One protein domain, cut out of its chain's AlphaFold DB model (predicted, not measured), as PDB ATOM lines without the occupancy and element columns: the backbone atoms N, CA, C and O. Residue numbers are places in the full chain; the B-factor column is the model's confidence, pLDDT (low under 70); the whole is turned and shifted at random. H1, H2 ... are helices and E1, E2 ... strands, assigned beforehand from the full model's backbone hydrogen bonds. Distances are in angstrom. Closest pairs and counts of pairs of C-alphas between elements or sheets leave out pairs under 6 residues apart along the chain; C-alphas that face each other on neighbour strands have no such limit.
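Overview. This is residues 4 to 69 of the 123 residues of an uncharacterized protein of Actinobacteria bacterium (UniProt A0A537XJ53). What is the main picture? A long antiparallel ribbon of two strands, E1 and E2, has short helix H2 packed by the beginning of E2 and longer H1 on another side; between the helices, residues 37 to 38 pair with E2. What is printed? The printed part has 66 residues, in the order E1, H1, H2, E2, of mixed class. It is only just compact, close to loose, with a radius of gyration of the C-alphas of 12.9 A and spans of 37 by 26 by 19 A.

Arrangement. How do the strands pair? E1, residues 4 to 12, and E2, residues 56 to 65, are antiparallel neighbours at 152 degrees, with N 4 and O 64 within hydrogen-bond range at 3.0 A. E2 bends by 63 degrees at residue 61. Where are the helices? H2, residues 41 to 45, comes closest to E2 at the C-alphas of Leu 42 and Ala 57, 6.4 A apart. H1, residues 20 to 29, comes closest to E2 at those of Met 26 and Tyr 58, 7.9 A; H1 and H2 are apart. In both helices every O i to N i+4 pair is within hydrogen-bond range.

Along the chain. Where are the anchors? E1 begins at C-alpha 4 (2.854, -37.260, 47.225); E2 ends at C-alpha 65 (6.408, -39.642, 52.366). How long are the elements? From first to last C-alpha, E1 measures 25.7 A, H1 14.4 A, H2 6.2 A and E2 26.8 A.

Size, cuts and confidence. How large is it? The C-alphas farthest apart, of Glu 18 and Val 69, are 39.5 A apart. Is anything long, cut or uncertain? The link H1 to H2, 11 residues, is long; the printed part has no cut, and no printed residue is under 70 in pLDDT.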
ATOM      1  N   PHE A   4       3.004 -37.590  48.637       91.81
ATOM      2  CA  PHE A   4       2.854 -37.260  47.225       91.81
ATOM      3  C   PHE A   4       3.212 -38.468  46.359       91.81
ATOM      4  O   PHE A   4       3.962 -39.347  46.774       91.81
ATOM      5  N   ILE A   5       2.655 -38.538  45.152       94.62
ATOM      6  CA  ILE A   5       2.929 -39.630  44.213       94.62
ATOM      7  C   ILE A   5       4.143 -39.268  43.355       94.62
ATOM      8  O   ILE A   5       4.226 -38.148  42.847       94.62
ATOM      9  N   ARG A   6       5.070 -40.212  43.166       94.00
ATOM     10  CA  ARG A   6       6.155 -40.107  42.179       94.00
ATOM     11  C   ARG A   6       6.313 -41.398  41.382       94.00
ATOM     12  O   ARG A   6       6.057 -42.470  41.928       94.00
ATOM     13  N   PRO A   7       6.768 -41.314  40.121       94.62
ATOM     14  CA  PRO A   7       7.256 -42.488  39.419       94.62
ATOM     15  C   PRO A   7       8.519 -43.005  40.118       94.62
ATOM     16  O   PRO A   7       9.423 -42.231  40.444       94.62
ATOM     17  N   VAL A   8       8.576 -44.312  40.340       96.19
ATOM     18  CA  VAL A   8       9.778 -45.033  40.766       96.19
ATOM     19  C   VAL A   8      10.194 -45.980  39.656       96.19
ATOM     20  O   VAL A   8       9.339 -46.507  38.947       96.19
ATOM     21  N   VAL A   9      11.500 -46.181  39.498       97.69
ATOM     22  CA  VAL A   9      12.062 -47.087  38.493       97.69
ATOM     23  C   VAL A   9      13.148 -47.930  39.140       97.69
ATOM     24  O   VAL A   9      14.016 -47.412  39.845       97.69
ATOM     25  N   PHE A  10      13.086 -49.228  38.886       97.44
ATOM     26  CA  PHE A  10      14.048 -50.225  39.321       97.44
ATOM     27  C   PHE A  10      14.868 -50.657  38.111       97.44
ATOM     28  O   PHE A  10      14.300 -50.968  37.068       97.44
ATOM     29  N   TYR A  11      16.193 -50.678  38.253       98.00
ATOM     30  CA  TYR A  11      17.128 -50.993  37.172       98.00
ATOM     31  C   TYR A  11      17.937 -52.243  37.503       98.00
ATOM     32  O   TYR A  11      18.417 -52.398  38.628       98.00
ATOM     33  N   PHE A  12      18.159 -53.089  36.502       98.06
ATOM     34  CA  PHE A  12      18.838 -54.370  36.662       98.06
ATOM     35  C   PHE A  12      19.979 -54.519  35.653       98.06
ATOM     36  O   PHE A  12      19.863 -54.126  34.495       98.06
ATOM     37  N   ARG A  13      21.103 -55.096  36.103       97.44
ATOM     38  CA  ARG A  13      22.274 -55.409  35.251       97.44
ATOM     39  C   ARG A  13      22.167 -56.741  34.508       97.44
ATOM     40  O   ARG A  13      22.978 -57.029  33.639       97.44
ATOM     41  N   THR A  14      21.185 -57.549  34.872       97.56
ATOM     42  CA  THR A  14      20.775 -58.765  34.169       97.56
ATOM     43  C   THR A  14      19.261 -58.693  34.000       97.56
ATOM     44  O   THR A  14      18.624 -58.035  34.830       97.56
ATOM     45  N   PRO A  15      18.672 -59.352  32.992       98.06
ATOM     46  CA  PRO A  15      17.221 -59.402  32.848       98.06
ATOM     47  C   PRO A  15      16.540 -59.807  34.159       98.06
ATOM     48  O   PRO A  15      17.007 -60.713  34.859       98.06
ATOM     49  N   VAL A  16      15.439 -59.139  34.510       97.69
ATOM     50  CA  VAL A  16      14.707 -59.412  35.758       97.69
ATOM     51  C   VAL A  16      14.171 -60.847  35.778       97.69
ATOM     52  O   VAL A  16      14.118 -61.470  36.836       97.69
ATOM     53  N   SER A  17      13.880 -61.418  34.604       97.38
ATOM     54  CA  SER A  17      13.453 -62.811  34.416       97.38
ATOM     55  C   SER A  17      14.466 -63.849  34.915       97.38
ATOM     56  O   SER A  17      14.073 -64.946  35.305       97.38
ATOM     57  N   GLU A  18      15.755 -63.508  34.962       98.06
ATOM     58  CA  GLU A  18      16.830 -64.383  35.450       98.06
ATOM     59  C   GLU A  18      17.042 -64.274  36.969       98.06
ATOM     60  O   GLU A  18      17.894 -64.958  37.541       98.06
ATOM     61  N   ARG A  19      16.278 -63.409  37.647       96.94
ATOM     62  CA  ARG A  19      16.413 -63.109  39.076       96.94
ATOM     63  C   ARG A  19      15.112 -63.470  39.798       96.94
ATOM     64  O   ARG A  19      14.261 -62.604  39.974       96.94
ATOM     65  N   PRO A  20      14.938 -64.721  40.269       97.25
ATOM     66  CA  PRO A  20      13.642 -65.213  40.747       97.25
ATOM     67  C   PRO A  20      12.995 -64.365  41.849       97.25
ATOM     68  O   PRO A  20      11.787 -64.155  41.827       97.25
ATOM     69  N   ALA A  21      13.790 -63.846  42.792       96.81
ATOM     70  CA  ALA A  21      13.281 -62.988  43.863       96.81
ATOM     71  C   ALA A  21      12.761 -61.640  43.334       96.81
ATOM     72  O   ALA A  21      11.691 -61.187  43.736       96.81
ATOM     73  N   ASP A  22      13.492 -61.028  42.400       97.50
ATOM     74  CA  ASP A  22      13.124 -59.739  41.812       97.50
ATOM     75  C   ASP A  22      11.953 -59.892  40.830       97.50
ATOM     76  O   ASP A  22      11.040 -59.069  40.838       97.50
ATOM     77  N   LEU A  23      11.919 -60.985  40.058       97.94
ATOM     78  CA  LEU A  23      10.797 -61.344  39.189       97.94
ATOM     79  C   LEU A  23       9.516 -61.581  39.992       97.94
ATOM     80  O   LEU A  23       8.464 -61.057  39.632       97.94
ATOM     81  N   SER A  24       9.602 -62.341  41.091       97.81
ATOM     82  CA  SER A  24       8.468 -62.547  41.998       97.81
ATOM     83  C   SER A  24       7.946 -61.206  42.496       97.81
ATOM     84  O   SER A  24       6.746 -60.954  42.430       97.81
ATOM     85  N   LYS A  25       8.849 -60.311  42.922       96.00
ATOM     86  CA  LYS A  25       8.440 -59.008  43.438       96.00
ATOM     87  C   LYS A  25       7.819 -58.112  42.370       96.00
ATOM     88  O   LYS A  25       6.834 -57.435  42.642       96.00
ATOM     89  N   MET A  26       8.373 -58.112  41.161       97.62
ATOM     90  CA  MET A  26       7.816 -57.379  40.027       97.62
ATOM     91  C   MET A  26       6.407 -57.879  39.684       97.62
ATOM     92  O   MET A  26       5.502 -57.071  39.501       97.62
ATOM     93  N   ASN A  27       6.207 -59.199  39.651       97.56
ATOM     94  CA  ASN A  27       4.913 -59.805  39.344       97.56
ATOM     95  C   ASN A  27       3.858 -59.535  40.425       97.56
ATOM     96  O   ASN A  27       2.700 -59.349  40.076       97.56
ATOM     97  N   GLU A  28       4.237 -59.458  41.707       96.88
ATOM     98  CA  GLU A  28       3.328 -59.012  42.780       96.88
ATOM     99  C   GLU A  28       2.813 -57.584  42.553       96.88
ATOM    100  O   GLU A  28       1.701 -57.258  42.947       96.88
ATOM    101  N   LEU A  29       3.640 -56.712  41.972       96.25
ATOM    102  CA  LEU A  29       3.267 -55.323  41.705       96.25
ATOM    103  C   LEU A  29       2.480 -55.193  40.398       96.25
ATOM    104  O   LEU A  29       1.636 -54.308  40.273       96.25
ATOM    105  N   CYS A  30       2.747 -56.065  39.425       95.38
ATOM    106  CA  CYS A  30       2.098 -56.067  38.123       95.38
ATOM    107  C   CYS A  30       0.578 -56.262  38.273       95.38
ATOM    108  O   CYS A  30       0.106 -57.342  38.608       95.38
ATOM    109  N   GLY A  31      -0.190 -55.197  38.029       92.19
ATOM    110  CA  GLY A  31      -1.651 -55.179  38.180       92.19
ATOM    111  C   GLY A  31      -2.160 -54.596  39.504       92.19
ATOM    112  O   GLY A  31      -3.307 -54.164  39.557       92.19
ATOM    113  N   GLU A  32      -1.310 -54.489  40.529       96.12
ATOM    114  CA  GLU A  32      -1.668 -53.936  41.849       96.12
ATOM    115  C   GLU A  32      -1.303 -52.450  41.994       96.12
ATOM    116  O   GLU A  32      -1.809 -51.741  42.869       96.12
ATOM    117  N   VAL A  33      -0.415 -51.949  41.131       95.44
ATOM    118  CA  VAL A  33       0.043 -50.555  41.148       95.44
ATOM    119  C   VAL A  33      -0.341 -49.812  39.873       95.44
ATOM    120  O   VAL A  33      -0.445 -50.379  38.786       95.44
ATOM    121  N   ARG A  34      -0.528 -48.497  40.008       96.31
ATOM    122  CA  ARG A  34      -0.800 -47.613  38.870       96.31
ATOM    123  C   ARG A  34       0.461 -47.377  38.046       96.31
ATOM    124  O   ARG A  34       1.563 -47.326  38.592       96.31
ATOM    125  N   ASP A  35       0.260 -47.164  36.750       96.94
ATOM    126  CA  ASP A  35       1.297 -46.789  35.784       96.94
ATOM    127  C   ASP A  35       2.470 -47.782  35.720       96.94
ATOM    128  O   ASP A  35       3.609 -47.389  35.468       96.94
ATOM    129  N   PHE A  36       2.198 -49.068  35.974       98.31
ATOM    130  CA  PHE A  36       3.204 -50.117  35.846       98.31
ATOM    131  C   PHE A  36       3.681 -50.237  34.395       98.31
ATOM    132  O   PHE A  36       2.879 -50.335  33.465       98.31
ATOM    133  N   VAL A  37       4.996 -50.278  34.210       97.94
ATOM    134  CA  VAL A  37       5.651 -50.480  32.918       97.94
ATOM    135  C   VAL A  37       6.932 -51.283  33.118       97.94
ATOM    136  O   VAL A  37       7.749 -50.942  33.967       97.94
ATOM    137  N   HIS A  38       7.123 -52.330  32.319       98.12
ATOM    138  CA  HIS A  38       8.377 -53.077  32.211       98.12
ATOM    139  C   HIS A  38       8.952 -52.816  30.818       98.12
ATOM    140  O   HIS A  38       8.426 -53.324  29.832       98.12
ATOM    141  N   ASP A  39       9.963 -51.948  30.735       98.19
ATOM    142  CA  ASP A  39      10.549 -51.499  29.469       98.19
ATOM    143  C   ASP A  39      11.976 -50.968  29.686       98.19
ATOM    144  O   ASP A  39      12.206 -50.031  30.459       98.19
ATOM    145  N   ALA A  40      12.942 -51.521  28.951       97.62
ATOM    146  CA  ALA A  40      14.327 -51.065  28.975       97.62
ATOM    147  C   ALA A  40      14.484 -49.604  28.502       97.62
ATOM    148  O   ALA A  40      15.416 -48.929  28.934       97.62
ATOM    149  N   ALA A  41      13.550 -49.061  27.708       97.81
ATOM    150  CA  ALA A  41      13.566 -47.655  27.291       97.81
ATOM    151  C   ALA A  41      13.477 -46.663  28.473       97.81
ATOM    152  O   ALA A  41      13.796 -45.480  28.323       97.81
ATOM    153  N   LEU A  42      13.073 -47.124  29.667       97.69
ATOM    154  CA  LEU A  42      13.136 -46.334  30.900       97.69
ATOM    155  C   LEU A  42      14.572 -45.914  31.248       97.69
ATOM    156  O   LEU A  42      14.770 -44.822  31.776       97.69
ATOM    157  N   ILE A  43      15.572 -46.736  30.920       97.81
ATOM    158  CA  ILE A  43      16.996 -46.453  31.160       97.81
ATOM    159  C   ILE A  43      17.400 -45.157  30.449       97.81
ATOM    160  O   ILE A  43      17.940 -44.241  31.079       97.81
ATOM    161  N   ASP A  44      17.065 -45.056  29.163       97.25
ATOM    162  CA  ASP A  44      17.376 -43.889  28.338       97.25
ATOM    163  C   ASP A  44      16.527 -42.680  28.738       97.25
ATOM    164  O   ASP A  44      17.048 -41.573  28.895       97.25
ATOM    165  N   ARG A  45      15.224 -42.894  28.975       96.88
ATOM    166  CA  ARG A  45      14.277 -41.840  29.376       96.88
ATOM    167  C   ARG A  45      14.690 -41.138  30.670       96.88
ATOM    168  O   ARG A  45      14.441 -39.946  30.821       96.88
ATOM    169  N   HIS A  46      15.299 -41.871  31.598       96.25
ATOM    170  CA  HIS A  46      15.763 -41.339  32.879       96.25
ATOM    171  C   HIS A  46      17.256 -40.992  32.893       96.25
ATOM    172  O   HIS A  46      17.789 -40.665  33.954       96.25
ATOM    173  N   HIS A  47      17.921 -41.020  31.734       96.94
ATOM    174  CA  HIS A  47      19.329 -40.653  31.574       96.94
ATOM    175  C   HIS A  47      20.266 -41.423  32.517       96.94
ATOM    176  O   HIS A  47      21.239 -40.871  33.045       96.94
ATOM    177  N   VAL A  48      19.980 -42.709  32.747       97.19
ATOM    178  CA  VAL A  48      20.875 -43.562  33.528       97.19
ATOM    179  C   VAL A  48      22.201 -43.685  32.785       97.19
ATOM    180  O   VAL A  48      22.241 -43.871  31.573       97.19
ATOM    181  N   ASN A  49      23.309 -43.577  33.519       97.06
ATOM    182  CA  ASN A  49      24.645 -43.663  32.940       97.06
ATOM    183  C   ASN A  49      24.794 -44.961  32.112       97.06
ATOM    184  O   ASN A  49      24.739 -46.043  32.708       97.06
ATOM    185  N   PRO A  50      25.077 -44.889  30.796       93.44
ATOM    186  CA  PRO A  50      25.214 -46.078  29.950       93.44
ATOM    187  C   PRO A  50      26.317 -47.040  30.416       93.44
ATOM    188  O   PRO A  50      26.256 -48.242  30.186       93.44
ATOM    189  N   ARG A  51      27.326 -46.537  31.142       96.81
ATOM    190  CA  ARG A  51      28.413 -47.352  31.715       96.81
ATOM    191  C   ARG A  51      28.015 -48.139  32.968       96.81
ATOM    192  O   ARG A  51      28.830 -48.891  33.490       96.81
ATOM    193  N   SER A  52      26.796 -47.965  33.479       95.75
ATOM    194  CA  SER A  52      26.303 -48.675  34.670       95.75
ATOM    195  C   SER A  52      26.010 -50.160  34.426       95.75
ATOM    196  O   SER A  52      25.891 -50.916  35.398       95.75
ATOM    197  N   GLY A  53      25.920 -50.571  33.154       96.56
ATOM    198  CA  GLY A  53      25.653 -51.948  32.742       96.56
ATOM    199  C   GLY A  53      24.214 -52.399  32.981       96.56
ATOM    200  O   GLY A  53      23.977 -53.599  33.060       96.56
ATOM    201  N   VAL A  54      23.272 -51.470  33.174       97.88
ATOM    202  CA  VAL A  54      21.848 -51.804  33.299       97.88
ATOM    203  C   VAL A  54      21.274 -52.163  31.929       97.88
ATOM    204  O   VAL A  54      21.594 -51.515  30.935       97.88
ATOM    205  N   VAL A  55      20.460 -53.210  31.884       97.88
ATOM    206  CA  VAL A  55      19.905 -53.785  30.646       97.88
ATOM    207  C   VAL A  55      18.394 -53.969  30.709       97.88
ATOM    208  O   VAL A  55      17.764 -54.206  29.686       97.88
ATOM    209  N   ASP A  56      17.816 -53.871  31.905       98.50
ATOM    210  CA  ASP A  56      16.398 -54.090  32.143       98.50
ATOM    211  C   ASP A  56      15.890 -53.123  33.219       98.50
ATOM    212  O   ASP A  56      16.646 -52.716  34.112       98.50
ATOM    213  N   ALA A  57      14.623 -52.729  33.118       98.31
ATOM    214  CA  ALA A  57      13.994 -51.811  34.048       98.31
ATOM    215  C   ALA A  57      12.471 -51.942  34.067       98.31
ATOM    216  O   ALA A  57      11.831 -52.043  33.024       98.31
ATOM    217  N   TYR A  58      11.882 -51.822  35.253       98.31
ATOM    218  CA  TYR A  58      10.449 -51.580  35.395       98.31
ATOM    219  C   TYR A  58      10.197 -50.385  36.307       98.31
ATOM    220  O   TYR A  58      11.017 -50.052  37.163       98.31
ATOM    221  N   GLY A  59       9.055 -49.735  36.138       97.62
ATOM    222  CA  GLY A  59       8.642 -48.608  36.956       97.62
ATOM    223  C   GLY A  59       7.144 -48.580  37.197       97.62
ATOM    224  O   GLY A  59       6.381 -49.265  36.520       97.62
ATOM    225  N   HIS A  60       6.734 -47.809  38.197       97.75
ATOM    226  CA  HIS A  60       5.332 -47.576  38.529       97.75
ATOM    227  C   HIS A  60       5.167 -46.305  39.364       97.75
ATOM    228  O   HIS A  60       6.139 -45.733  39.861       97.75
ATOM    229  N   ALA A  61       3.928 -45.862  39.564       96.88
ATOM    230  CA  ALA A  61       3.626 -44.804  40.518       96.88
ATOM    231  C   ALA A  61       3.715 -45.340  41.957       96.88
ATOM    232  O   ALA A  61       3.125 -46.373  42.284       96.88
ATOM    233  N   ALA A  62       4.419 -44.628  42.837       94.56
ATOM    234  CA  ALA A  62       4.520 -44.961  44.255       94.56
ATOM    235  C   ALA A  62       4.243 -43.737  45.143       94.56
ATOM    236  O   ALA A  62       4.608 -42.611  44.782       94.56
ATOM    237  N   PRO A  63       3.607 -43.927  46.313       93.06
ATOM    238  CA  PRO A  63       3.525 -42.885  47.321       93.06
ATOM    239  C   PRO A  63       4.896 -42.675  47.964       93.06
ATOM    240  O   PRO A  63       5.570 -43.620  48.367       93.06
ATOM    241  N   MET A  64       5.291 -41.417  48.089       92.44
ATOM    242  CA  MET A  64       6.479 -40.990  48.804       92.44
ATOM    243  C   MET A  64       6.049 -40.126  49.984       92.44
ATOM    244  O   MET A  64       5.197 -39.244  49.844       92.44
ATOM    245  N   ILE A  65       6.627 -40.412  51.147       91.81
ATOM    246  CA  ILE A  65       6.408 -39.642  52.366       91.81
ATOM    247  C   ILE A  65       7.491 -38.568  52.447       91.81
ATOM    248  O   ILE A  65       8.686 -38.872  52.435       91.81
ATOM    249  N   ASP A  66       7.067 -37.316  52.564       92.56
ATOM    250  CA  ASP A  66       7.915 -36.243  53.061       92.56
ATOM    251  C   ASP A  66       8.213 -36.536  54.530       92.56
ATOM    252  O   ASP A  66       7.348 -36.409  55.403       92.56
ATOM    253  N   THR A  67       9.430 -37.012  54.781       92.38
ATOM    254  CA  THR A  67       9.824 -37.476  56.111       92.38
ATOM    255  C   THR A  67       9.829 -36.326  57.107       92.38
ATOM    256  O   THR A  67       9.405 -36.530  58.238       92.38
ATOM    257  N   ASP A  68      10.209 -35.115  56.709       93.00
ATOM    258  CA  ASP A  68      10.236 -33.978  57.627       93.00
ATOM    259  C   ASP A  68       8.816 -33.570  58.018       93.00
ATOM    260  O   ASP A  68       8.511 -33.424  59.204       93.00
ATOM    261  N   VAL A  69       7.906 -33.468  57.045       93.38
ATOM    262  CA  VAL A  69       6.490 -33.176  57.316       93.38
ATOM    263  C   VAL A  69       5.866 -34.271  58.180       93.38
ATOM    264  O   VAL A  69       5.161 -33.969  59.144       93.38
TER     265      VAL A  69